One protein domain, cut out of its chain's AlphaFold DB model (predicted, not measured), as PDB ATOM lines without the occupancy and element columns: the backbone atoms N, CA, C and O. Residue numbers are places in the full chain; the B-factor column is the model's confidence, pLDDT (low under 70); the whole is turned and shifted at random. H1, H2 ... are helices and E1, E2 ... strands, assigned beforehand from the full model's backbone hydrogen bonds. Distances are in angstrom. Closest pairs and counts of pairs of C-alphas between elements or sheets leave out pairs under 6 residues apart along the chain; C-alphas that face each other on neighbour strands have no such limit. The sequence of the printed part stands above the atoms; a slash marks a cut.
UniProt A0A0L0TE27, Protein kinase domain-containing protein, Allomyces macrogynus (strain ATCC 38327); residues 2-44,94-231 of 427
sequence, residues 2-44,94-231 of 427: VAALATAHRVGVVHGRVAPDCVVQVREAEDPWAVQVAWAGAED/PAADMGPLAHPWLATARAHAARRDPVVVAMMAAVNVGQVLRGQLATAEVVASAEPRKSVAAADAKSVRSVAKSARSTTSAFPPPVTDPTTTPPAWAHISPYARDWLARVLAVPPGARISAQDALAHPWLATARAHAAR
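What this domain is: This is residues 2 to 44 and 94 to 231 of the 427 residues of the protein "Protein kinase domain-containing protein" of Allomyces macrogynus (strain ATCC 38327) (UniProt A0A0L0TE27). A cluster of short helices, H1, H2, H6, H7 and H8, makes the body at one end of the domain, with a small two-stranded hairpin, E1 and E2, at its side; a long helical hairpin, H4 and H5, makes an arm whose turn, residues 145 to 151, sticks out. H3 leads from H2 toward the arm, and H9 follows H8 near the end of the printed part. The printed part has 181 residues, with nine named helices and two named strands in the order H1 E1 E2 H2 H3 H4 H5 H6 H7 H8 H9; the class is mostly helix and the sheet is antiparallel. It is only just compact, close to loose, with a radius of gyration of the C-alphas of 19.1 A and spans of 56 by 46 by 34 A.

Where its parts are: H1, residues 2 to 10, begins at C-alpha 2 (-19.929, 23.866, -1.145) and is 12.2 A long. E1 is residues 23 to 25 and E2 residues 35 to 37. H2 is residues 95 to 101; H3, residues 103 to 113, is 15.5 A long. H4, residues 120 to 143, is the longest helix, 34.5 A from C-alpha 120 (-46.223, 29.948, -20.945), with a kink of 32 degrees near residue 130. H5, residues 152 to 172, is 30.8 A long, and H6, residues 193 to 202, 14.3 A. H7 is residues 213 to 217, H8 residues 220 to 223, and H9 residues 225 to 228, ending at C-alpha 228 (-17.029, 22.558, -17.384).

How they stand to each other: H1 touches H7, closest C-alphas Ala 6 and Ala 213, 4.8 A. The hairpin E1 and E2 is antiparallel, with N 24 and O 36 at 2.9 A and N 36 and O 24 at 2.8 A, within hydrogen-bond range. H2 and H6 only just touch, with 3 pairs of C-alphas within 8 A, the closest Gly 99 and Val 202 at 5.8 A. H6 touches H8, closest C-alphas Tyr 194 and Trp 221, 5.3 A. H8 and H9 meet only through their link, as do H2 and H3. H3 is close to H4 but not clearly touching, closest C-alphas Ala 111 and Met 123, 7.6 A. H4, with residues 130 to 140 alone, touches H5 at a steep tilt of 40 degrees, opposite ways, closest C-alphas Leu 137 and Asp 156, 6.9 A; the two form a helical hairpin. H5 and H6 are apart. Every O i to N i+4 pair is within hydrogen-bond range in H1, H3, H6 and H7; H4 has 13 of 20, H5 16 of 17, and H2 0 of 3, with 2 of 4 O i to N i+3 pairs; H8 and H9 are too short for an O i to N i+4 pair.

The domain as a whole: The C-alphas farthest apart, of Glu 147 and Thr 182, are 57.6 A apart. Residues 45 to 93 are not printed, and C-alphas 44 and 94 are 22.2 A apart across the cut. The links H1 to E1 and H5 to H6 are long. Mean pLDDT of the printed part is 73.6; 65 residues are under 70, among them residues 107 to 155.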
ATOM      1  N   VAL A   2     -20.126  25.172  -1.836       94.62
ATOM      2  CA  VAL A   2     -19.929  23.866  -1.145       94.62
ATOM      3  C   VAL A   2     -18.669  23.855  -0.267       94.62
ATOM      4  O   VAL A   2     -18.713  23.362   0.851       94.62
ATOM      5  N   ALA A   3     -17.578  24.475  -0.728       94.50
ATOM      6  CA  ALA A   3     -16.357  24.635   0.064       94.50
ATOM      7  C   ALA A   3     -16.577  25.439   1.357       94.50
ATOM      8  O   ALA A   3     -16.116  25.026   2.412       94.50
ATOM      9  N   ALA A   4     -17.334  26.541   1.294       94.25
ATOM     10  CA  ALA A   4     -17.661  27.353   2.465       94.25
ATOM     11  C   ALA A   4     -18.505  26.565   3.479       94.25
ATOM     12  O   ALA A   4     -18.213  26.590   4.671       94.25
ATOM     13  N   LEU A   5     -19.489  25.795   3.000       95.69
ATOM     14  CA  LEU A   5     -20.289  24.916   3.857       95.69
ATOM     15  C   LEU A   5     -19.448  23.800   4.474       95.69
ATOM     16  O   LEU A   5     -19.589  23.535   5.657       95.69
ATOM     17  N   ALA A   6     -18.529  23.191   3.722       96.31
ATOM     18  CA  ALA A   6     -17.624  22.186   4.270       96.31
ATOM     19  C   ALA A   6     -16.755  22.762   5.399       96.31
ATOM     20  O   ALA A   6     -16.599  22.120   6.436       96.31
ATOM     21  N   THR A   7     -16.235  23.982   5.236       95.94
ATOM     22  CA  THR A   7     -15.484  24.675   6.291       95.94
ATOM     23  C   THR A   7     -16.358  24.969   7.510       95.94
ATOM     24  O   THR A   7     -15.944  24.653   8.624       95.94
ATOM     25  N   ALA A   8     -17.578  25.483   7.319       94.31
ATOM     26  CA  ALA A   8     -18.526  25.731   8.410       94.31
ATOM     27  C   ALA A   8     -18.897  24.435   9.157       94.31
ATOM     28  O   ALA A   8     -18.826  24.364  10.383       94.31
ATOM     29  N   HIS A   9     -19.190  23.360   8.422       96.00
ATOM     30  CA  HIS A   9     -19.549  22.061   8.995       96.00
ATOM     31  C   HIS A   9     -18.400  21.441   9.793       96.00
ATOM     32  O   HIS A   9     -18.651  20.801  10.812       96.00
ATOM     33  N   ARG A  10     -17.141  21.654   9.379       96.06
ATOM     34  CA  ARG A  10     -15.955  21.200  10.130       96.06
ATOM     35  C   ARG A  10     -15.831  21.862  11.500       96.06
ATOM     36  O   ARG A  10     -15.370  21.208  12.428       96.06
ATOM     37  N   VAL A  11     -16.252  23.120  11.633       96.06
ATOM     38  CA  VAL A  11     -16.277  23.836  12.921       96.06
ATOM     39  C   VAL A  11     -17.597  23.647  13.680       96.06
ATOM     40  O   VAL A  11     -17.828  24.299  14.692       96.06
ATOM     41  N   GLY A  12     -18.464  22.739  13.218       94.56
ATOM     42  CA  GLY A  12     -19.745  22.439  13.862       94.56
ATOM     43  C   GLY A  12     -20.822  23.505  13.649       94.56
ATOM     44  O   GLY A  12     -21.835  23.487  14.344       94.56
ATOM     45  N   VAL A  13     -20.628  24.419  12.697       94.06
ATOM     46  CA  VAL A  13     -21.579  25.490  12.393       94.06
ATOM     47  C   VAL A  13     -22.443  25.074  11.200       94.06
ATOM     48  O   VAL A  13     -21.931  24.658  10.163       94.06
ATOM     49  N   VAL A  14     -23.762  25.191  11.346       94.38
ATOM     50  CA  VAL A  14     -24.763  24.898  10.306       94.38
ATOM     51  C   VAL A  14     -25.467  26.194   9.933       94.38
ATOM     52  O   VAL A  14     -25.928  26.912  10.818       94.38
ATOM     53  N   HIS A  15     -25.552  26.496   8.640       93.94
ATOM     54  CA  HIS A  15     -26.135  27.744   8.148       93.94
ATOM     55  C   HIS A  15     -27.647  27.810   8.372       93.94
ATOM     56  O   HIS A  15     -28.181  28.878   8.664       93.94
ATOM     57  N   GLY A  16     -28.368  26.703   8.194       92.06
ATOM     58  CA  GLY A  16     -29.808  26.584   8.460       92.06
ATOM     59  C   GLY A  16     -30.724  27.355   7.497       92.06
ATOM     60  O   GLY A  16     -31.949  27.213   7.561       92.06
ATOM     61  N   ARG A  17     -30.148  28.152   6.588       90.25
ATOM     62  CA  ARG A  17     -30.866  29.038   5.660       90.25
ATOM     63  C   ARG A  17     -30.082  29.279   4.367       90.25
ATOM     64  O   ARG A  17     -30.031  30.394   3.871       90.25
ATOM     65  N   VAL A  18     -29.444  28.249   3.815       91.75
ATOM     66  CA  VAL A  18     -28.734  28.424   2.543       91.75
ATOM     67  C   VAL A  18     -29.747  28.690   1.431       91.75
ATOM     68  O   VAL A  18     -30.567  27.832   1.109       91.75
ATOM     69  N   ALA A  19     -29.699  29.881   0.848       89.81
ATOM     70  CA  ALA A  19     -30.589  30.307  -0.222       89.81
ATOM     71  C   ALA A  19     -29.834  31.219  -1.215       89.81
ATOM     72  O   ALA A  19     -28.714  31.639  -0.917       89.81
ATOM     73  N   PRO A  20     -30.369  31.469  -2.428       86.94
ATOM     74  CA  PRO A  20     -29.657  32.237  -3.458       86.94
ATOM     75  C   PRO A  20     -29.263  33.657  -3.028       86.94
ATOM     76  O   PRO A  20     -28.242  34.162  -3.472       86.94
ATOM     77  N   ASP A  21     -30.048  34.274  -2.150       87.00
ATOM     78  CA  ASP A  21     -29.804  35.579  -1.526       87.00
ATOM     79  C   ASP A  21     -28.610  35.579  -0.559       87.00
ATOM     80  O   ASP A  21     -27.988  36.616  -0.354       87.00
ATOM     81  N   CYS A  22     -28.232  34.420  -0.015       90.38
ATOM     82  CA  CYS A  22     -27.036  34.276   0.816       90.38
ATOM     83  C   CYS A  22     -25.747  34.195  -0.013       90.38
ATOM     84  O   CYS A  22     -24.674  34.026   0.552       90.38
ATOM     85  N   VAL A  23     -25.818  34.236  -1.341       91.19
ATOM     86  CA  VAL A  23     -24.668  34.019  -2.219       91.19
ATOM     87  C   VAL A  23     -24.304  35.341  -2.886       91.19
ATOM     88  O   VAL A  23     -25.026  35.821  -3.754       91.19
ATOM     89  N   VAL A  24     -23.174  35.924  -2.488       92.50
ATOM     90  CA  VAL A  24     -22.723  37.242  -2.954       92.50
ATOM     91  C   VAL A  24     -21.431  37.088  -3.750       92.50
ATOM     92  O   VAL A  24     -20.517  36.373  -3.338       92.50
ATOM     93  N   GLN A  25     -21.352  37.736  -4.910       90.25
ATOM     94  CA  GLN A  25     -20.121  37.794  -5.696       90.25
ATOM     95  C   GLN A  25     -19.185  38.846  -5.096       90.25
ATOM     96  O   GLN A  25     -19.606  39.972  -4.828       90.25
ATOM     97  N   VAL A  26     -17.922  38.480  -4.881       91.44
ATOM     98  CA  VAL A  26     -16.929  39.402  -4.319       91.44
ATOM     99  C   VAL A  26     -16.435  40.304  -5.447       91.44
ATOM    100  O   VAL A  26     -15.776  39.832  -6.368       91.44
ATOM    101  N   ARG A  27     -16.795  41.594  -5.407       83.81
ATOM    102  CA  ARG A  27     -16.467  42.566  -6.470       83.81
ATOM    103  C   ARG A  27     -14.968  42.814  -6.634       83.81
ATOM    104  O   ARG A  27     -14.531  43.079  -7.743       83.81
ATOM    105  N   GLU A  28     -14.220  42.728  -5.542       84.00
ATOM    106  CA  GLU A  28     -12.791  43.068  -5.479       84.00
ATOM    107  C   GLU A  28     -11.883  41.830  -5.505       84.00
ATOM    108  O   GLU A  28     -10.690  41.919  -5.239       84.00
ATOM    109  N   ALA A  29     -12.433  40.648  -5.797       81.19
ATOM    110  CA  ALA A  29     -11.622  39.446  -5.887       81.19
ATOM    111  C   ALA A  29     -10.905  39.368  -7.240       81.19
ATOM    112  O   ALA A  29     -11.519  39.554  -8.288       81.19
ATOM    113  N   GLU A  30      -9.627  38.985  -7.208       85.56
ATOM    114  CA  GLU A  30      -8.844  38.656  -8.410       85.56
ATOM    115  C   GLU A  30      -9.500  37.540  -9.241       85.56
ATOM    116  O   GLU A  30      -9.371  37.495 -10.463       85.56
ATOM    117  N   ASP A  31     -10.231  36.638  -8.578       82.44
ATOM    118  CA  ASP A  31     -11.026  35.607  -9.232       82.44
ATOM    119  C   ASP A  31     -12.461  36.119  -9.467       82.44
ATOM    120  O   ASP A  31     -13.228  36.241  -8.504       82.44
ATOM    121  N   PRO A  32     -12.889  36.351 -10.725       79.38
ATOM    122  CA  PRO A  32     -14.248  36.803 -11.026       79.38
ATOM    123  C   PRO A  32     -15.319  35.776 -10.626       79.38
ATOM    124  O   PRO A  32     -16.508  36.102 -10.584       79.38
ATOM    125  N   TRP A  33     -14.922  34.537 -10.325       81.38
ATOM    126  CA  TRP A  33     -15.796  33.464  -9.853       81.38
ATOM    127  C   TRP A  33     -15.799  33.321  -8.329       81.38
ATOM    128  O   TRP A  33     -16.455  32.412  -7.802       81.38
ATOM    129  N   ALA A  34     -15.089  34.194  -7.610       86.38
ATOM    130  CA  ALA A  34     -15.106  34.216  -6.159       86.38
ATOM    131  C   ALA A  34     -16.500  34.590  -5.648       86.38
ATOM    132  O   ALA A  34     -17.097  35.615  -5.988       86.38
ATOM    133  N   VAL A  35     -17.022  33.720  -4.793       90.44
ATOM    134  CA  VAL A  35     -18.355  33.843  -4.220       90.44
ATOM    135  C   VAL A  35     -18.260  33.650  -2.718       90.44
ATOM    136  O   VAL A  35     -17.755  32.624  -2.246       90.44
ATOM    137  N   GLN A  36     -18.810  34.604  -1.979       92.31
ATOM    138  CA  GLN A  36     -18.970  34.555  -0.536       92.31
ATOM    139  C   GLN A  36     -20.377  34.068  -0.183       92.31
ATOM    140  O   GLN A  36     -21.354  34.369  -0.867       92.31
ATOM    141  N   VAL A  37     -20.476  33.277   0.885       92.81
ATOM    142  CA  VAL A  37     -21.767  32.906   1.468       92.81
ATOM    143  C   VAL A  37     -22.001  33.830   2.658       92.81
ATOM    144  O   VAL A  37     -21.312  33.711   3.668       92.81
ATOM    145  N   ALA A  38     -22.911  34.783   2.499       92.38
ATOM    146  CA  ALA A  38     -23.310  35.720   3.532       92.38
ATOM    147  C   ALA A  38     -24.182  35.015   4.574       92.38
ATOM    148  O   ALA A  38     -25.181  34.373   4.243       92.38
ATOM    149  N   TRP A  39     -23.815  35.167   5.844       87.31
ATOM    150  CA  TRP A  39     -24.547  34.588   6.960       87.31
ATOM    151  C   TRP A  39     -25.555  35.604   7.497       87.31
ATOM    152  O   TRP A  39     -25.250  36.409   8.370       87.31
ATOM    153  N   ALA A  40     -26.767  35.607   6.948       66.62
ATOM    154  CA  ALA A  40     -27.804  36.520   7.417       66.62
ATOM    155  C   ALA A  40     -28.350  36.058   8.785       66.62
ATOM    156  O   ALA A  40     -29.028  35.032   8.862       66.62
ATOM    157  N   GLY A  41     -28.079  36.823   9.850       63.34
ATOM    158  CA  GLY A  41     -28.788  36.706  11.134       63.34
ATOM    159  C   GLY A  41     -28.030  36.067  12.301       63.34
ATOM    160  O   GLY A  41     -28.662  35.420  13.133       63.34
ATOM    161  N   ALA A  42     -26.703  36.211  12.381       51.34
ATOM    162  CA  ALA A  42     -25.971  35.865  13.607       51.34
ATOM    163  C   ALA A  42     -25.967  37.002  14.649       51.34
ATOM    164  O   ALA A  42     -25.851  36.725  15.839       51.34
ATOM    165  N   GLU A  43     -26.106  38.259  14.221       51.47
ATOM    166  CA  GLU A  43     -25.808  39.415  15.081       51.47
ATOM    167  C   GLU A  43     -26.936  39.725  16.079       51.47
ATOM    168  O   GLU A  43     -26.657  39.983  17.244       51.47
ATOM    169  N   ASP A  44     -28.204  39.531  15.701       50.06
ATOM    170  CA  ASP A  44     -29.345  39.773  16.603       50.06
ATOM    171  C   ASP A  44     -29.606  38.628  17.605       50.06
ATOM    172  O   ASP A  44     -30.457  38.740  18.484       50.06
ATOM    173  N   PRO A  94     -25.495  19.193   9.628       93.06
ATOM    174  CA  PRO A  94     -24.841  19.631   8.388       93.06
ATOM    175  C   PRO A  94     -25.584  19.224   7.104       93.06
ATOM    176  O   PRO A  94     -25.561  19.927   6.094       93.06
ATOM    177  N   ALA A  95     -26.308  18.099   7.142       92.62
ATOM    178  CA  ALA A  95     -27.141  17.653   6.032       92.62
ATOM    179  C   ALA A  95     -28.263  18.654   5.691       92.62
ATOM    180  O   ALA A  95     -28.678  18.724   4.531       92.62
ATOM    181  N   ALA A  96     -28.761  19.436   6.656       91.12
ATOM    182  CA  ALA A  96     -29.814  20.425   6.441       91.12
ATOM    183  C   ALA A  96     -29.405  21.493   5.416       91.12
ATOM    184  O   ALA A  96     -30.227  21.845   4.575       91.12
ATOM    185  N   ASP A  97     -28.133  21.903   5.404       94.12
ATOM    186  CA  ASP A  97     -27.605  22.907   4.469       94.12
ATOM    187  C   ASP A  97     -27.451  22.384   3.042       94.12
ATOM    188  O   ASP A  97     -27.527  23.150   2.084       94.12
ATOM    189  N   MET A  98     -27.250  21.073   2.883       95.38
ATOM    190  CA  MET A  98     -27.016  20.475   1.569       95.38
ATOM    191  C   MET A  98     -28.295  20.420   0.728       95.38
ATOM    192  O   MET A  98     -28.243  20.663  -0.472       95.38
ATOM    193  N   GLY A  99     -29.455  20.165   1.340       90.31
ATOM    194  CA  GLY A  99     -30.731  20.059   0.617       90.31
ATOM    195  C   GLY A  99     -31.080  21.314  -0.203       90.31
ATOM    196  O   GLY A  99     -31.302  21.198  -1.411       90.31
ATOM    197  N   PRO A 100     -31.077  22.516   0.410       90.69
ATOM    198  CA  PRO A 100     -31.341  23.784  -0.268       90.69
ATOM    199  C   PRO A 100     -30.468  24.054  -1.504       90.69
ATOM    200  O   PRO A 100     -30.961  24.645  -2.467       90.69
ATOM    201  N   LEU A 101     -29.225  23.553  -1.546       87.00
ATOM    202  CA  LEU A 101     -28.300  23.771  -2.673       87.00
ATOM    203  C   LEU A 101     -28.832  23.268  -4.015       87.00
ATOM    204  O   LEU A 101     -28.466  23.780  -5.071       87.00
ATOM    205  N   ALA A 102     -29.685  22.251  -3.977       85.00
ATOM    206  CA  ALA A 102     -30.226  21.602  -5.158       85.00
ATOM    207  C   ALA A 102     -31.524  22.246  -5.680       85.00
ATOM    208  O   ALA A 102     -31.950  21.960  -6.802       85.00
ATOM    209  N   HIS A 103     -32.164  23.126  -4.903       83.38
ATOM    210  CA  HIS A 103     -33.448  23.725  -5.282       83.38
ATOM    211  C   HIS A 103     -33.389  24.611  -6.536       83.38
ATOM    212  O   HIS A 103     -34.287  24.469  -7.373       83.38
ATOM    213  N   PRO A 104     -32.371  25.476  -6.732       76.56
ATOM    214  CA  PRO A 104     -32.251  26.252  -7.967       76.56
ATOM    215  C   PRO A 104     -32.168  25.351  -9.206       76.56
ATOM    216  O   PRO A 104     -32.871  25.570 -10.188       76.56
ATOM    217  N   TRP A 105     -31.404  24.259  -9.120       74.06
ATOM    218  CA  TRP A 105     -31.238  23.286 -10.203       74.06
ATOM    219  C   TRP A 105     -32.530  22.527 -10.527       74.06
ATOM    220  O   TRP A 105     -32.860  22.315 -11.695       74.06
ATOM    221  N   LEU A 106     -33.303  22.153  -9.505       76.19
ATOM    222  CA  LEU A 106     -34.615  21.523  -9.680       76.19
ATOM    223  C   LEU A 106     -35.624  22.441 -10.375       76.19
ATOM    224  O   LEU A 106     -36.408  21.975 -11.208       76.19
ATOM    225  N   ALA A 107     -35.624  23.729 -10.027       69.69
ATOM    226  CA  ALA A 107     -36.480  24.713 -10.682       69.69
ATOM    227  C   ALA A 107     -36.147  24.801 -12.180       69.69
ATOM    228  O   ALA A 107     -37.058  24.772 -13.013       69.69
ATOM    229  N   THR A 108     -34.854  24.782 -12.512       64.50
ATOM    230  CA  THR A 108     -34.354  24.780 -13.890       64.50
ATOM    231  C   THR A 108     -34.801  23.576 -14.699       64.50
ATOM    232  O   THR A 108     -35.377  23.706 -15.782       64.50
ATOM    233  N   ALA A 109     -34.598  22.381 -14.155       63.16
ATOM    234  CA  ALA A 109     -34.931  21.158 -14.868       63.16
ATOM    235  C   ALA A 109     -36.445  21.013 -15.124       63.16
ATOM    236  O   ALA A 109     -36.859  20.503 -16.168       63.16
ATOM    237  N   ARG A 110     -37.292  21.502 -14.205       66.06
ATOM    238  CA  ARG A 110     -38.757  21.523 -14.379       66.06
ATOM    239  C   ARG A 110     -39.205  22.482 -15.473       66.06
ATOM    240  O   ARG A 110     -40.037  22.110 -16.295       66.06
ATOM    241  N   ALA A 111     -38.644  23.689 -15.489       61.41
ATOM    242  CA  ALA A 111     -38.910  24.677 -16.529       61.41
ATOM    243  C   ALA A 111     -38.587  24.130 -17.928       61.41
ATOM    244  O   ALA A 111     -39.335  24.367 -18.873       61.41
ATOM    245  N   HIS A 112     -37.514  23.344 -18.049       57.12
ATOM    246  CA  HIS A 112     -37.134  22.705 -19.305       57.12
ATOM    247  C   HIS A 112     -38.070  21.545 -19.696       57.12
ATOM    248  O   HIS A 112     -38.413  21.391 -20.866       57.12
ATOM    249  N   ALA A 113     -38.520  20.734 -18.732       55.28
ATOM    250  CA  ALA A 113     -39.442  19.622 -18.990       55.28
ATOM    251  C   ALA A 113     -40.836  20.073 -19.465       55.28
ATOM    252  O   ALA A 113     -41.504  19.330 -20.179       55.28
ATOM    253  N   ALA A 114     -41.257  21.290 -19.110       57.16
ATOM    254  CA  ALA A 114     -42.559  21.848 -19.477       57.16
ATOM    255  C   ALA A 114     -42.628  22.455 -20.900       57.16
ATOM    256  O   ALA A 114     -43.707  22.842 -21.336       57.16
ATOM    257  N   ARG A 115     -41.513  22.546 -21.646       52.38
ATOM    258  CA  ARG A 115     -41.420  23.259 -22.944       52.38
ATOM    259  C   ARG A 115     -41.793  22.441 -24.198       52.38
ATOM    260  O   ARG A 115     -41.241  22.671 -25.269       52.38
ATOM    261  N   ARG A 116     -42.757  21.522 -24.115       45.09
ATOM    262  CA  ARG A 116     -43.512  21.085 -25.310       45.09
ATOM    263  C   ARG A 116     -44.875  21.803 -25.269       45.09
ATOM    264  O   ARG A 116     -45.719  21.390 -24.488       45.09
ATOM    265  N   ASP A 117     -44.971  22.916 -26.012       32.69
ATOM    266  CA  ASP A 117     -46.033  23.949 -26.204       32.69
ATOM    267  C   ASP A 117     -47.511  23.665 -25.826       32.69
ATOM    268  O   ASP A 117     -47.921  22.507 -25.843       32.69
ATOM    269  N   PRO A 118     -48.393  24.686 -25.617       36.62
ATOM    270  CA  PRO A 118     -48.216  26.144 -25.525       36.62
ATOM    271  C   PRO A 118     -48.708  26.644 -24.147       36.62
ATOM    272  O   PRO A 118     -49.871  26.990 -23.952       36.62
ATOM    273  N   VAL A 119     -47.840  26.612 -23.134       29.30
ATOM    274  CA  VAL A 119     -48.248  26.808 -21.727       29.30
ATOM    275  C   VAL A 119     -47.275  27.732 -20.988       29.30
ATOM    276  O   VAL A 119     -46.905  27.533 -19.832       29.30
ATOM    277  N   VAL A 120     -46.886  28.829 -21.640       35.75
ATOM    278  CA  VAL A 120     -46.223  29.948 -20.945       35.75
ATOM    279  C   VAL A 120     -47.164  30.548 -19.874       35.75
ATOM    280  O   VAL A 120     -46.705  31.049 -18.851       35.75
ATOM    281  N   VAL A 121     -48.485  30.359 -20.021       35.97
ATOM    282  CA  VAL A 121     -49.518  30.791 -19.060       35.97
ATOM    283  C   VAL A 121     -49.600  29.905 -17.800       35.97
ATOM    284  O   VAL A 121     -49.771  30.445 -16.708       35.97
ATOM    285  N   ALA A 122     -49.403  28.576 -17.866       30.78
ATOM    286  CA  ALA A 122     -49.449  27.748 -16.639       30.78
ATOM    287  C   ALA A 122     -48.107  27.661 -15.891       30.78
ATOM    288  O   ALA A 122     -48.091  27.321 -14.705       30.78
ATOM    289  N   MET A 123     -46.992  28.045 -16.524       30.94
ATOM    290  CA  MET A 123     -45.688  28.130 -15.855       30.94
ATOM    291  C   MET A 123     -45.607  29.326 -14.885       30.94
ATOM    292  O   MET A 123     -45.023  29.192 -13.809       30.94
ATOM    293  N   MET A 124     -46.286  30.445 -15.181       32.34
ATOM    294  CA  MET A 124     -46.511  31.510 -14.191       32.34
ATOM    295  C   MET A 124     -47.489  31.078 -13.083       32.34
ATOM    296  O   MET A 124     -47.285  31.427 -11.923       32.34
ATOM    297  N   ALA A 125     -48.507  30.266 -13.390       30.91
ATOM    298  CA  ALA A 125     -49.511  29.841 -12.408       30.91
ATOM    299  C   ALA A 125     -48.961  28.863 -11.345       30.91
ATOM    300  O   ALA A 125     -49.262  29.009 -10.161       30.91
ATOM    301  N   ALA A 126     -48.113  27.898 -11.719       31.33
ATOM    302  CA  ALA A 126     -47.601  26.891 -10.779       31.33
ATOM    303  C   ALA A 126     -46.500  27.425  -9.837       31.33
ATOM    304  O   ALA A 126     -46.418  27.012  -8.677       31.33
ATOM    305  N   VAL A 127     -45.681  28.375 -10.305       38.50
ATOM    306  CA  VAL A 127     -44.705  29.090  -9.462       38.50
ATOM    307  C   VAL A 127     -45.406  30.127  -8.574       38.50
ATOM    308  O   VAL A 127     -44.982  30.315  -7.433       38.50
ATOM    309  N   ASN A 128     -46.521  30.714  -9.033       39.06
ATOM    310  CA  ASN A 128     -47.371  31.581  -8.213       39.06
ATOM    311  C   ASN A 128     -48.016  30.829  -7.043       39.06
ATOM    312  O   ASN A 128     -47.881  31.272  -5.910       39.06
ATOM    313  N   VAL A 129     -48.649  29.669  -7.238       32.97
ATOM    314  CA  VAL A 129     -49.414  29.023  -6.146       32.97
ATOM    315  C   VAL A 129     -48.527  28.579  -4.968       32.97
ATOM    316  O   VAL A 129     -48.914  28.745  -3.815       32.97
ATOM    317  N   GLY A 130     -47.312  28.076  -5.215       31.22
ATOM    318  CA  GLY A 130     -46.408  27.618  -4.145       31.22
ATOM    319  C   GLY A 130     -45.621  28.720  -3.417       31.22
ATOM    320  O   GLY A 130     -45.019  28.448  -2.377       31.22
ATOM    321  N   GLN A 131     -45.583  29.942  -3.962       48.25
ATOM    322  CA  GLN A 131     -44.797  31.074  -3.436       48.25
ATOM    323  C   GLN A 131     -45.683  32.245  -2.977       48.25
ATOM    324  O   GLN A 131     -45.323  32.915  -2.016       48.25
ATOM    325  N   VAL A 132     -46.880  32.430  -3.557       38.44
ATOM    326  CA  VAL A 132     -47.948  33.298  -3.010       38.44
ATOM    327  C   VAL A 132     -48.335  32.833  -1.603       38.44
ATOM    328  O   VAL A 132     -48.510  33.656  -0.712       38.44
ATOM    329  N   LEU A 133     -48.341  31.518  -1.358       34.38
ATOM    330  CA  LEU A 133     -48.533  30.958  -0.017       34.38
ATOM    331  C   LEU A 133     -47.380  31.281   0.954       34.38
ATOM    332  O   LEU A 133     -47.615  31.312   2.154       34.38
ATOM    333  N   ARG A 134     -46.154  31.550   0.469       42.16
ATOM    334  CA  ARG A 134     -45.023  31.986   1.318       42.16
ATOM    335  C   ARG A 134     -45.079  33.477   1.634       42.16
ATOM    336  O   ARG A 134     -44.784  33.851   2.761       42.16
ATOM    337  N   GLY A 135     -45.499  34.300   0.669       38.25
ATOM    338  CA  GLY A 135     -45.762  35.725   0.894       38.25
ATOM    339  C   GLY A 135     -46.882  35.951   1.914       38.25
ATOM    340  O   GLY A 135     -46.713  36.743   2.831       38.25
ATOM    341  N   GLN A 136     -47.972  35.176   1.830       38.06
ATOM    342  CA  GLN A 136     -49.089  35.250   2.787       38.06
ATOM    343  C   GLN A 136     -48.735  34.778   4.209       38.06
ATOM    344  O   GLN A 136     -49.348  35.234   5.168       38.06
ATOM    345  N   LEU A 137     -47.754  33.883   4.357       38.88
ATOM    346  CA  LEU A 137     -47.259  33.425   5.662       38.88
ATOM    347  C   LEU A 137     -46.362  34.477   6.337       38.88
ATOM    348  O   LEU A 137     -46.480  34.690   7.538       38.88
ATOM    349  N   ALA A 138     -45.520  35.178   5.569       40.25
ATOM    350  CA  ALA A 138     -44.658  36.241   6.095       40.25
ATOM    351  C   ALA A 138     -45.451  37.501   6.497       40.25
ATOM    352  O   ALA A 138     -45.147  38.130   7.509       40.25
ATOM    353  N   THR A 139     -46.509  37.852   5.757       39.78
ATOM    354  CA  THR A 139     -47.385  38.984   6.110       39.78
ATOM    355  C   THR A 139     -48.317  38.658   7.278       39.78
ATOM    356  O   THR A 139     -48.615  39.534   8.091       39.78
ATOM    357  N   ALA A 140     -48.711  37.390   7.443       36.75
ATOM    358  CA  ALA A 140     -49.435  36.937   8.629       36.75
ATOM    359  C   ALA A 140     -48.592  37.041   9.914       36.75
ATOM    360  O   ALA A 140     -49.155  37.336  10.965       36.75
ATOM    361  N   GLU A 141     -47.268  36.873   9.840       40.44
ATOM    362  CA  GLU A 141     -46.360  36.983  10.994       40.44
ATOM    363  C   GLU A 141     -46.191  38.441  11.470       40.44
ATOM    364  O   GLU A 141     -46.236  38.705  12.671       40.44
ATOM    365  N   VAL A 142     -46.132  39.408  10.543       44.72
ATOM    366  CA  VAL A 142     -46.104  40.850  10.870       44.72
ATOM    367  C   VAL A 142     -47.451  41.330  11.436       44.72
ATOM    368  O   VAL A 142     -47.484  42.154  12.351       44.72
ATOM    369  N   VAL A 143     -48.573  40.776  10.964       39.44
ATOM    370  CA  VAL A 143     -49.913  41.088  11.498       39.44
ATOM    371  C   VAL A 143     -50.192  40.361  12.828       39.44
ATOM    372  O   VAL A 143     -50.931  40.881  13.663       39.44
ATOM    373  N   ALA A 144     -49.565  39.208  13.089       40.44
ATOM    374  CA  ALA A 144     -49.728  38.433  14.326       40.44
ATOM    375  C   ALA A 144     -49.041  39.048  15.561       40.44
ATOM    376  O   ALA A 144     -49.323  38.624  16.683       40.44
ATOM    377  N   SER A 145     -48.208  40.084  15.391       41.91
ATOM    378  CA  SER A 145     -47.703  40.887  16.514       41.91
ATOM    379  C   SER A 145     -48.781  41.800  17.134       41.91
ATOM    380  O   SER A 145     -48.529  42.426  18.166       41.91
ATOM    381  N   ALA A 146     -49.986  41.857  16.553       41.41
ATOM    382  CA  ALA A 146     -51.147  42.552  17.099       41.41
ATOM    383  C   ALA A 146     -52.338  41.579  17.265       41.41
ATOM    384  O   ALA A 146     -53.103  41.333  16.340       41.41
ATOM    385  N   GLU A 147     -52.505  41.075  18.488       41.53
ATOM    386  CA  GLU A 147     -53.596  40.223  19.005       41.53
ATOM    387  C   GLU A 147     -53.588  38.699  18.707       41.53
ATOM    388  O   GLU A 147     -53.425  38.247  17.574       41.53
ATOM    389  N   PRO A 148     -53.897  37.858  19.722       45.59
ATOM    390  CA  PRO A 148     -53.892  36.403  19.591       45.59
ATOM    391  C   PRO A 148     -55.202  35.880  18.978       45.59
ATOM    392  O   PRO A 148     -56.182  35.618  19.681       45.59
ATOM    393  N   ARG A 149     -55.231  35.644  17.661       44.88
ATOM    394  CA  ARG A 149     -56.362  34.968  16.993       44.88
ATOM    395  C   ARG A 149     -56.049  33.501  16.689       44.88
ATOM    396  O   ARG A 149     -55.276  33.176  15.793       44.88
ATOM    397  N   LYS A 150     -56.735  32.589  17.395       59.06
ATOM    398  CA  LYS A 150     -56.632  31.116  17.262       59.06
ATOM    399  C   LYS A 150     -56.903  30.563  15.847       59.06
ATOM    400  O   LYS A 150     -56.579  29.409  15.586       59.06
ATOM    401  N   SER A 151     -57.501  31.339  14.942       51.41
ATOM    402  CA  SER A 151     -57.831  30.902  13.578       51.41
ATOM    403  C   SER A 151     -56.656  30.961  12.595       51.41
ATOM    404  O   SER A 151     -56.667  30.210  11.622       51.41
ATOM    405  N   VAL A 152     -55.638  31.793  12.847       55.22
ATOM    406  CA  VAL A 152     -54.505  31.992  11.918       55.22
ATOM    407  C   VAL A 152     -53.528  30.811  11.978       55.22
ATOM    408  O   VAL A 152     -53.231  30.206  10.952       55.22
ATOM    409  N   ALA A 153     -53.185  30.342  13.182       58.25
ATOM    410  CA  ALA A 153     -52.283  29.198  13.374       58.25
ATOM    411  C   ALA A 153     -52.764  27.894  12.693       58.25
ATOM    412  O   ALA A 153     -51.964  27.043  12.294       58.25
ATOM    413  N   ALA A 154     -54.081  27.713  12.535       60.72
ATOM    414  CA  ALA A 154     -54.649  26.550  11.852       60.72
ATOM    415  C   ALA A 154     -54.526  26.629  10.317       60.72
ATOM    416  O   ALA A 154     -54.444  25.585   9.658       60.72
ATOM    417  N   ALA A 155     -54.519  27.838   9.745       58.69
ATOM    418  CA  ALA A 155     -54.284  28.048   8.318       58.69
ATOM    419  C   ALA A 155     -52.812  27.771   7.965       58.69
ATOM    420  O   ALA A 155     -52.538  27.029   7.014       58.69
ATOM    421  N   ASP A 156     -51.884  28.226   8.808       70.56
ATOM    422  CA  ASP A 156     -50.443  28.019   8.627       70.56
ATOM    423  C   ASP A 156     -50.062  26.537   8.661       70.56
ATOM    424  O   ASP A 156     -49.350  26.037   7.784       70.56
ATOM    425  N   ALA A 157     -50.627  25.773   9.601       73.56
ATOM    426  CA  ALA A 157     -50.364  24.339   9.712       73.56
ATOM    427  C   ALA A 157     -50.777  23.544   8.456       73.56
ATOM    428  O   ALA A 157     -50.125  22.555   8.099       73.56
ATOM    429  N   LYS A 158     -51.849  23.958   7.761       77.38
ATOM    430  CA  LYS A 158     -52.276  23.329   6.497       77.38
ATOM    431  C   LYS A 158     -51.314  23.664   5.361       77.38
ATOM    432  O   LYS A 158     -50.949  22.762   4.603       77.38
ATOM    433  N   SER A 159     -50.878  24.922   5.280       74.56
ATOM    434  CA  SER A 159     -49.909  25.376   4.280       74.56
ATOM    435  C   SER A 159     -48.583  24.620   4.414       74.56
ATOM    436  O   SER A 159     -48.171  23.937   3.471       74.56
ATOM    437  N   VAL A 160     -47.998  24.593   5.619       73.56
ATOM    438  CA  VAL A 160     -46.737  23.887   5.916       73.56
ATOM    439  C   VAL A 160     -46.841  22.392   5.600       73.56
ATOM    440  O   VAL A 160     -45.939  21.808   4.995       73.56
ATOM    441  N   ARG A 161     -47.969  21.749   5.935       76.12
ATOM    442  CA  ARG A 161     -48.189  20.332   5.605       76.12
ATOM    443  C   ARG A 161     -48.274  20.099   4.093       76.12
ATOM    444  O   ARG A 161     -47.769  19.079   3.617       76.12
ATOM    445  N   SER A 162     -48.876  21.021   3.339       75.81
ATOM    446  CA  SER A 162     -48.925  20.944   1.873       75.81
ATOM    447  C   SER A 162     -47.528  21.080   1.254       75.81
ATOM    448  O   SER A 162     -47.171  20.281   0.387       75.81
ATOM    449  N   VAL A 163     -46.697  21.993   1.778       72.56
ATOM    450  CA  VAL A 163     -45.305  22.193   1.349       72.56
ATOM    451  C   VAL A 163     -44.478  20.947   1.646       72.56
ATOM    452  O   VAL A 163     -43.836  20.412   0.746       72.56
ATOM    453  N   ALA A 164     -44.578  20.390   2.855       71.69
ATOM    454  CA  ALA A 164     -43.866  19.169   3.228       71.69
ATOM    455  C   ALA A 164     -44.303  17.938   2.409       71.69
ATOM    456  O   ALA A 164     -43.495  17.038   2.159       71.69
ATOM    457  N   LYS A 165     -45.577  17.865   1.995       77.69
ATOM    458  CA  LYS A 165     -46.082  16.809   1.102       77.69
ATOM    459  C   LYS A 165     -45.563  17.001  -0.326       77.69
ATOM    460  O   LYS A 165     -45.114  16.036  -0.941       77.69
ATOM    461  N   SER A 166     -45.570  18.239  -0.819       74.12
ATOM    462  CA  SER A 166     -45.037  18.601  -2.134       74.12
ATOM    463  C   SER A 166     -43.530  18.348  -2.228       74.12
ATOM    464  O   SER A 166     -43.072  17.741  -3.195       74.12
ATOM    465  N   ALA A 167     -42.761  18.701  -1.194       71.12
ATOM    466  CA  ALA A 167     -41.328  18.429  -1.107       71.12
ATOM    467  C   ALA A 167     -41.038  16.922  -1.156       71.12
ATOM    468  O   ALA A 167     -40.260  16.477  -1.996       71.12
ATOM    469  N   ARG A 168     -41.745  16.111  -0.353       73.69
ATOM    470  CA  ARG A 168     -41.608  14.641  -0.380       73.69
ATOM    471  C   ARG A 168     -41.963  14.032  -1.737       73.69
ATOM    472  O   ARG A 168     -41.233  13.175  -2.228       73.69
ATOM    473  N   SER A 169     -43.047  14.497  -2.361       73.38
ATOM    474  CA  SER A 169     -43.438  14.052  -3.704       73.38
ATOM    475  C   SER A 169     -42.416  14.464  -4.764       73.38
ATOM    476  O   SER A 169     -42.192  13.727  -5.716       73.38
ATOM    477  N   THR A 170     -41.793  15.632  -4.597       68.19
ATOM    478  CA  THR A 170     -40.787  16.161  -5.524       68.19
ATOM    479  C   THR A 170     -39.507  15.343  -5.470       68.19
ATOM    480  O   THR A 170     -38.974  14.990  -6.517       68.19
ATOM    481  N   THR A 171     -39.041  14.992  -4.273       65.44
ATOM    482  CA  THR A 171     -37.842  14.166  -4.126       65.44
ATOM    483  C   THR A 171     -38.072  12.732  -4.599       65.44
ATOM    484  O   THR A 171     -37.191  12.144  -5.212       65.44
ATOM    485  N   SER A 172     -39.274  12.183  -4.390       64.94
ATOM    486  CA  SER A 172     -39.652  10.870  -4.932       64.94
ATOM    487  C   SER A 172     -39.752  10.847  -6.461       64.94
ATOM    488  O   SER A 172     -39.674   9.773  -7.047       64.94
ATOM    489  N   ALA A 173     -39.969  12.001  -7.100       65.25
ATOM    490  CA  ALA A 173     -40.024  12.129  -8.554       65.25
ATOM    491  C   ALA A 173     -38.634  12.298  -9.187       65.25
ATOM    492  O   ALA A 173     -38.525  12.394 -10.410       65.25
ATOM    493  N   PHE A 174     -37.577  12.362  -8.373       70.06
ATOM    494  CA  PHE A 174     -36.220  12.348  -8.884       70.06
ATOM    495  C   PHE A 174     -35.888  10.932  -9.365       70.06
ATOM    496  O   PHE A 174     -36.155   9.980  -8.626       70.06
ATOM    497  N   PRO A 175     -35.348  10.761 -10.586       64.38
ATOM    498  CA  PRO A 175     -35.010   9.434 -11.069       64.38
ATOM    499  C   PRO A 175     -34.035   8.774 -10.083       64.38
ATOM    500  O   PRO A 175     -33.140   9.456  -9.568       64.38
ATOM    501  N   PRO A 176     -34.209   7.473  -9.783       67.12
ATOM    502  CA  PRO A 176     -33.256   6.746  -8.956       67.12
ATOM    503  C   PRO A 176     -31.843   6.879  -9.549       67.12
ATOM    504  O   PRO A 176     -31.709   7.118 -10.755       67.12
ATOM    505  N   PRO A 177     -30.787   6.752  -8.721       65.06
ATOM    506  CA  PRO A 177     -29.407   6.848  -9.182       65.06
ATOM    507  C   PRO A 177     -29.212   6.000 -10.439       65.06
ATOM    508  O   PRO A 177     -29.619   4.837 -10.494       65.06
ATOM    509  N   VAL A 178     -28.673   6.656 -11.468       60.97
ATOM    510  CA  VAL A 178     -28.674   6.213 -12.864       60.97
ATOM    511  C   VAL A 178     -27.965   4.867 -12.976       60.97
ATOM    512  O   VAL A 178     -26.742   4.808 -13.048       60.97
ATOM    513  N   THR A 179     -28.736   3.787 -12.998       66.62
ATOM    514  CA  THR A 179     -28.247   2.465 -13.404       66.62
ATOM    515  C   THR A 179     -28.547   2.195 -14.873       66.62
ATOM    516  O   THR A 179     -27.830   1.420 -15.496       66.62
ATOM    517  N   ASP A 180     -29.524   2.896 -15.461       77.12
ATOM    518  CA  ASP A 180     -29.902   2.727 -16.860       77.12
ATOM    519  C   ASP A 180     -30.077   4.088 -17.570       77.12
ATOM    520  O   ASP A 180     -30.989   4.851 -17.221       77.12
ATOM    521  N   PRO A 181     -29.235   4.426 -18.570       71.94
ATOM    522  CA  PRO A 181     -29.360   5.671 -19.328       71.94
ATOM    523  C   PRO A 181     -30.702   5.797 -20.068       71.94
ATOM    524  O   PRO A 181     -31.143   6.927 -20.297       71.94
ATOM    525  N   THR A 182     -31.377   4.687 -20.386       79.19
ATOM    526  CA  THR A 182     -32.639   4.682 -21.148       79.19
ATOM    527  C   THR A 182     -33.836   5.208 -20.348       79.19
ATOM    528  O   THR A 182     -34.817   5.663 -20.932       79.19
ATOM    529  N   THR A 183     -33.742   5.232 -19.015       82.88
ATOM    530  CA  THR A 183     -34.828   5.686 -18.124       82.88
ATOM    531  C   THR A 183     -34.852   7.200 -17.895       82.88
ATOM    532  O   THR A 183     -35.719   7.718 -17.189       82.88
ATOM    533  N   THR A 184     -33.909   7.939 -18.486       81.62
ATOM    534  CA  THR A 184     -33.825   9.386 -18.282       81.62
ATOM    535  C   THR A 184     -34.942  10.111 -19.049       81.62
ATOM    536  O   THR A 184     -35.021   9.970 -20.269       81.62
ATOM    537  N   PRO A 185     -35.733  10.988 -18.399       84.12
ATOM    538  CA  PRO A 185     -36.640  11.886 -19.106       84.12
ATOM    539  C   PRO A 185     -35.908  12.709 -20.188       84.12
ATOM    540  O   PRO A 185     -34.811  13.205 -19.921       84.12
ATOM    541  N   PRO A 186     -36.505  12.960 -21.370       82.00
ATOM    542  CA  PRO A 186     -35.839  13.671 -22.471       82.00
ATOM    543  C   PRO A 186     -35.259  15.038 -22.079       82.00
ATOM    544  O   PRO A 186     -34.205  15.439 -22.563       82.00
ATOM    545  N   ALA A 187     -35.908  15.737 -21.145       80.25
ATOM    546  CA  ALA A 187     -35.450  17.029 -20.638       80.25
ATOM    547  C   ALA A 187     -34.135  16.965 -19.839       80.25
ATOM    548  O   ALA A 187     -33.521  17.996 -19.615       80.25
ATOM    549  N   TRP A 188     -33.702  15.777 -19.417       84.94
ATOM    550  CA  TRP A 188     -32.488  15.536 -18.630       84.94
ATOM    551  C   TRP A 188     -31.408  14.804 -19.431       84.94
ATOM    552  O   TRP A 188     -30.364  14.451 -18.878       84.94
ATOM    553  N   ALA A 189     -31.657  14.541 -20.718       87.00
ATOM    554  CA  ALA A 189     -30.742  13.793 -21.575       87.00
ATOM    555  C   ALA A 189     -29.417  14.538 -21.818       87.00
ATOM    556  O   ALA A 189     -28.379  13.903 -21.965       87.00
ATOM    557  N   HIS A 190     -29.442  15.876 -21.811       84.69
ATOM    558  CA  HIS A 190     -28.249  16.715 -21.979       84.69
ATOM    559  C   HIS A 190     -27.439  16.892 -20.682       84.69
ATOM    560  O   HIS A 190     -26.295  17.341 -20.724       84.69
ATOM    561  N   ILE A 191     -28.012  16.544 -19.524       86.69
ATOM    562  CA  ILE A 191     -27.344  16.667 -18.227       86.69
ATOM    563  C   ILE A 191     -26.454  15.437 -18.021       86.69
ATOM    564  O   ILE A 191     -26.915  14.300 -18.134       86.69
ATOM    565  N   SER A 192     -25.181  15.658 -17.680       90.81
ATOM    566  CA  SER A 192     -24.228  14.561 -17.497       90.81
ATOM    567  C   SER A 192     -24.688  13.582 -16.401       90.81
ATOM    568  O   SER A 192     -25.274  13.998 -15.395       90.81
ATOM    569  N   PRO A 193     -24.416  12.270 -16.542       90.75
ATOM    570  CA  PRO A 193     -24.802  11.280 -15.538       90.75
ATOM    571  C   PRO A 193     -24.220  11.598 -14.154       90.75
ATOM    572  O   PRO A 193     -24.922  11.450 -13.159       90.75
ATOM    573  N   TYR A 194     -22.995  12.128 -14.100       92.62
ATOM    574  CA  TYR A 194     -22.350  12.548 -12.856       92.62
ATOM    575  C   TYR A 194     -23.070  13.720 -12.174       92.62
ATOM    576  O   TYR A 194     -23.196  13.721 -10.953       92.62
ATOM    577  N   ALA A 195     -23.580  14.699 -12.928       92.12
ATOM    578  CA  ALA A 195     -24.360  15.796 -12.350       92.12
ATOM    579  C   ALA A 195     -25.663  15.287 -11.721       92.12
ATOM    580  O   ALA A 195     -26.066  15.735 -10.648       92.12
ATOM    581  N   ARG A 196     -26.310  14.318 -12.380       91.62
ATOM    582  CA  ARG A 196     -27.550  13.702 -11.890       91.62
ATOM    583  C   ARG A 196     -27.315  12.867 -10.636       91.62
ATOM    584  O   ARG A 196     -28.113  12.976  -9.713       91.62
ATOM    585  N   ASP A 197     -26.228  12.090 -10.583       93.56
ATOM    586  CA  ASP A 197     -25.839  11.346  -9.373       93.56
ATOM    587  C   ASP A 197     -25.564  12.301  -8.205       93.56
ATOM    588  O   ASP A 197     -26.131  12.141  -7.125       93.56
ATOM    589  N   TRP A 198     -24.789  13.363  -8.443       94.69
ATOM    590  CA  TRP A 198     -24.541  14.383  -7.426       94.69
ATOM    591  C   TRP A 198     -25.850  14.972  -6.891       94.69
ATOM    592  O   TRP A 198     -26.083  14.984  -5.681       94.69
ATOM    593  N   LEU A 199     -26.737  15.398  -7.792       94.06
ATOM    594  CA  LEU A 199     -28.011  16.015  -7.438       94.06
ATOM    595  C   LEU A 199     -28.928  15.041  -6.681       94.06
ATOM    596  O   LEU A 199     -29.547  15.436  -5.694       94.06
ATOM    597  N   ALA A 200     -28.956  13.764  -7.072       93.81
ATOM    598  CA  ALA A 200     -29.703  12.721  -6.371       93.81
ATOM    599  C   ALA A 200     -29.210  12.532  -4.926       93.81
ATOM    600  O   ALA A 200     -30.022  12.423  -4.004       93.81
ATOM    601  N   ARG A 201     -27.889  12.553  -4.701       95.62
ATOM    602  CA  ARG A 201     -27.304  12.426  -3.356       95.62
ATOM    603  C   ARG A 201     -27.505  13.674  -2.498       95.62
ATOM    604  O   ARG A 201     -27.718  13.553  -1.294       95.62
ATOM    605  N   VAL A 202     -27.462  14.868  -3.090       95.50
ATOM    606  CA  VAL A 202     -27.765  16.132  -2.390       95.50
ATOM    607  C   VAL A 202     -29.241  16.200  -1.991       95.50
ATOM    608  O   VAL A 202     -29.581  16.679  -0.909       95.50
ATOM    609  N   LEU A 203     -30.125  15.673  -2.835       94.06
ATOM    610  CA  LEU A 203     -31.567  15.672  -2.612       94.06
ATOM    611  C   LEU A 203     -32.082  14.466  -1.832       94.06
ATOM    612  O   LEU A 203     -33.293  14.361  -1.669       94.06
ATOM    613  N   ALA A 204     -31.228  13.574  -1.327       93.62
ATOM    614  CA  ALA A 204     -31.691  12.391  -0.608       93.62
ATOM    615  C   ALA A 204     -32.677  12.769   0.522       93.62
ATOM    616  O   ALA A 204     -32.407  13.660   1.341       93.62
ATOM    617  N   VAL A 205     -33.845  12.101   0.539       92.12
ATOM    618  CA  VAL A 205     -34.903  12.332   1.542       92.12
ATOM    619  C   VAL A 205     -34.386  12.077   2.957       92.12
ATOM    620  O   VAL A 205     -34.551  12.962   3.800       92.12
ATOM    621  N   PRO A 206     -33.779  10.911   3.264       92.38
ATOM    622  CA  PRO A 206     -33.241  10.704   4.592       92.38
ATOM    623  C   PRO A 206     -31.955  11.528   4.745       92.38
ATOM    624  O   PRO A 206     -31.039  11.372   3.935       92.38
ATOM    625  N   PRO A 207     -31.836  12.363   5.793       90.56
ATOM    626  CA  PRO A 207     -30.668  13.224   5.985       90.56
ATOM    627  C   PRO A 207     -29.370  12.422   6.144       90.56
ATOM    628  O   PRO A 207     -28.321  12.885   5.720       90.56
ATOM    629  N   GLY A 208     -29.439  11.194   6.674       93.88
ATOM    630  CA  GLY A 208     -28.282  10.299   6.789       93.88
ATOM    631  C   GLY A 208     -27.800   9.686   5.468       93.88
ATOM    632  O   GLY A 208     -26.683   9.189   5.417       93.88
ATOM    633  N   ALA A 209     -28.612   9.716   4.405       94.75
ATOM    634  CA  ALA A 209     -28.186   9.314   3.060       94.75
ATOM    635  C   ALA A 209     -27.774  10.513   2.194       94.75
ATOM    636  O   ALA A 209     -27.354  10.336   1.051       94.75
ATOM    637  N   ARG A 210     -27.938  11.734   2.715       95.62
ATOM    638  CA  ARG A 210     -27.559  12.950   2.011       95.62
ATOM    639  C   ARG A 210     -26.045  13.086   2.027       95.62
ATOM    640  O   ARG A 210     -25.415  12.897   3.064       95.62
ATOM    641  N   ILE A 211     -25.469  13.423   0.879       97.06
ATOM    642  CA  ILE A 211     -24.025  13.649   0.780       97.06
ATOM    643  C   ILE A 211     -23.608  14.809   1.690       97.06
ATOM    644  O   ILE A 211     -24.266  15.853   1.711       97.06
ATOM    645  N   SER A 212     -22.528  14.628   2.454       97.19
ATOM    646  CA  SER A 212     -21.955  15.707   3.259       97.19
ATOM    647  C   SER A 212     -21.302  16.760   2.353       97.19
ATOM    648  O   SER A 212     -20.938  16.465   1.214       97.19
ATOM    649  N   ALA A 213     -21.115  17.992   2.837       96.69
ATOM    650  CA  ALA A 213     -20.413  19.018   2.059       96.69
ATOM    651  C   ALA A 213     -18.975  18.591   1.710       96.69
ATOM    652  O   ALA A 213     -18.502  18.846   0.604       96.69
ATOM    653  N   GLN A 214     -18.305  17.878   2.621       96.94
ATOM    654  CA  GLN A 214     -16.960  17.347   2.406       96.94
ATOM    655  C   GLN A 214     -16.932  16.280   1.302       96.94
ATOM    656  O   GLN A 214     -16.092  16.351   0.406       96.94
ATOM    657  N   ASP A 215     -17.871  15.331   1.333       96.81
ATOM    658  CA  ASP A 215     -17.976  14.279   0.313       96.81
ATOM    659  C   ASP A 215     -18.419  14.852  -1.037       96.81
ATOM    660  O   ASP A 215     -17.987  14.390  -2.093       96.81
ATOM    661  N   ALA A 216     -19.255  15.896  -1.019       96.19
ATOM    662  CA  ALA A 216     -19.681  16.592  -2.222       96.19
ATOM    663  C   ALA A 216     -18.485  17.212  -2.955       96.19
ATOM    664  O   ALA A 216     -18.416  17.094  -4.174       96.19
ATOM    665  N   LEU A 217     -17.513  17.798  -2.247       95.12
ATOM    666  CA  LEU A 217     -16.292  18.327  -2.875       95.12
ATOM    667  C   LEU A 217     -15.469  17.251  -3.593       95.12
ATOM    668  O   LEU A 217     -14.845  17.548  -4.608       95.12
ATOM    669  N   ALA A 218     -15.483  16.013  -3.093       96.00
ATOM    670  CA  ALA A 218     -14.799  14.881  -3.718       96.00
ATOM    671  C   ALA A 218     -15.596  14.252  -4.876       96.00
ATOM    672  O   ALA A 218     -15.110  13.340  -5.546       96.00
ATOM    673  N   HIS A 219     -16.827  14.709  -5.125       95.81
ATOM    674  CA  HIS A 219     -17.673  14.138  -6.160       95.81
ATOM    675  C   HIS A 219     -17.103  14.432  -7.563       95.81
ATOM    676  O   HIS A 219     -16.824  15.599  -7.853       95.81
ATOM    677  N   PRO A 220     -17.015  13.442  -8.481       95.38
ATOM    678  CA  PRO A 220     -16.392  13.618  -9.797       95.38
ATOM    679  C   PRO A 220     -16.928  14.816 -10.582       95.38
ATOM    680  O   PRO A 220     -16.158  15.566 -11.166       95.38
ATOM    681  N   TRP A 221     -18.243  15.045 -10.532       94.25
ATOM    682  CA  TRP A 221     -18.868  16.194 -11.193       94.25
ATOM    683  C   TRP A 221     -18.369  17.555 -10.683       94.25
ATOM    684  O   TRP A 221     -18.163  18.459 -11.485       94.25
ATOM    685  N   LEU A 222     -18.164  17.706  -9.368       92.38
ATOM    686  CA  LEU A 222     -17.638  18.946  -8.789       92.38
ATOM    687  C   LEU A 222     -16.123  19.055  -8.980       92.38
ATOM    688  O   LEU A 222     -15.630  20.143  -9.269       92.38
ATOM    689  N   ALA A 223     -15.402  17.935  -8.911       90.75
ATOM    690  CA  ALA A 223     -13.970  17.889  -9.193       90.75
ATOM    691  C   ALA A 223     -13.652  18.331 -10.634       90.75
ATOM    692  O   ALA A 223     -12.683  19.054 -10.859       90.75
ATOM    693  N   THR A 224     -14.496  17.969 -11.608       86.75
ATOM    694  CA  THR A 224     -14.348  18.408 -13.006       86.75
ATOM    695  C   THR A 224     -15.083  19.712 -13.323       86.75
ATOM    696  O   THR A 224     -14.940  20.232 -14.430       86.75
ATOM    697  N   ALA A 225     -15.845  20.285 -12.383       81.62
ATOM    698  CA  ALA A 225     -16.696  21.449 -12.644       81.62
ATOM    699  C   ALA A 225     -15.910  22.666 -13.147       81.62
ATOM    700  O   ALA A 225     -16.408  23.375 -14.017       81.62
ATOM    701  N   ARG A 226     -14.667  22.874 -12.686       71.38
ATOM    702  CA  ARG A 226     -13.796  23.946 -13.208       71.38
ATOM    703  C   ARG A 226     -13.561  23.826 -14.716       71.38
ATOM    704  O   ARG A 226     -13.608  24.830 -15.414       71.38
ATOM    705  N   ALA A 227     -13.390  22.609 -15.232       76.19
ATOM    706  CA  ALA A 227     -13.239  22.376 -16.667       76.19
ATOM    707  C   ALA A 227     -14.561  22.576 -17.437       76.19
ATOM    708  O   ALA A 227     -14.552  22.931 -18.614       76.19
ATOM    709  N   HIS A 228     -15.707  22.367 -16.781       70.00
ATOM    710  CA  HIS A 228     -17.029  22.558 -17.384       70.00
ATOM    711  C   HIS A 228     -17.534  24.007 -17.326       70.00
ATOM    712  O   HIS A 228     -18.332  24.386 -18.180       70.00
ATOM    713  N   ALA A 229     -17.058  24.819 -16.377       65.75
ATOM    714  CA  ALA A 229     -17.500  26.201 -16.161       65.75
ATOM    715  C   ALA A 229     -17.284  27.116 -17.381       65.75
ATOM    716  O   ALA A 229     -18.017  28.084 -17.564       65.75
ATOM    717  N   ALA A 230     -16.336  26.779 -18.260       68.44
ATOM    718  CA  ALA A 230     -16.099  27.513 -19.502       68.44
ATOM    719  C   ALA A 230     -17.244  27.380 -20.530       68.44
ATOM    720  O   ALA A 230     -17.335  28.183 -21.459       68.44
ATOM    721  N   ARG A 231     -18.137  26.388 -20.395       76.88
ATOM    722  CA  ARG A 231     -19.267  26.198 -21.317       76.88
ATOM    723  C   ARG A 231     -20.502  26.923 -20.792       76.88
ATOM    724  O   ARG A 231     -21.189  26.431 -19.901       76.88
TER     725      ARG A 231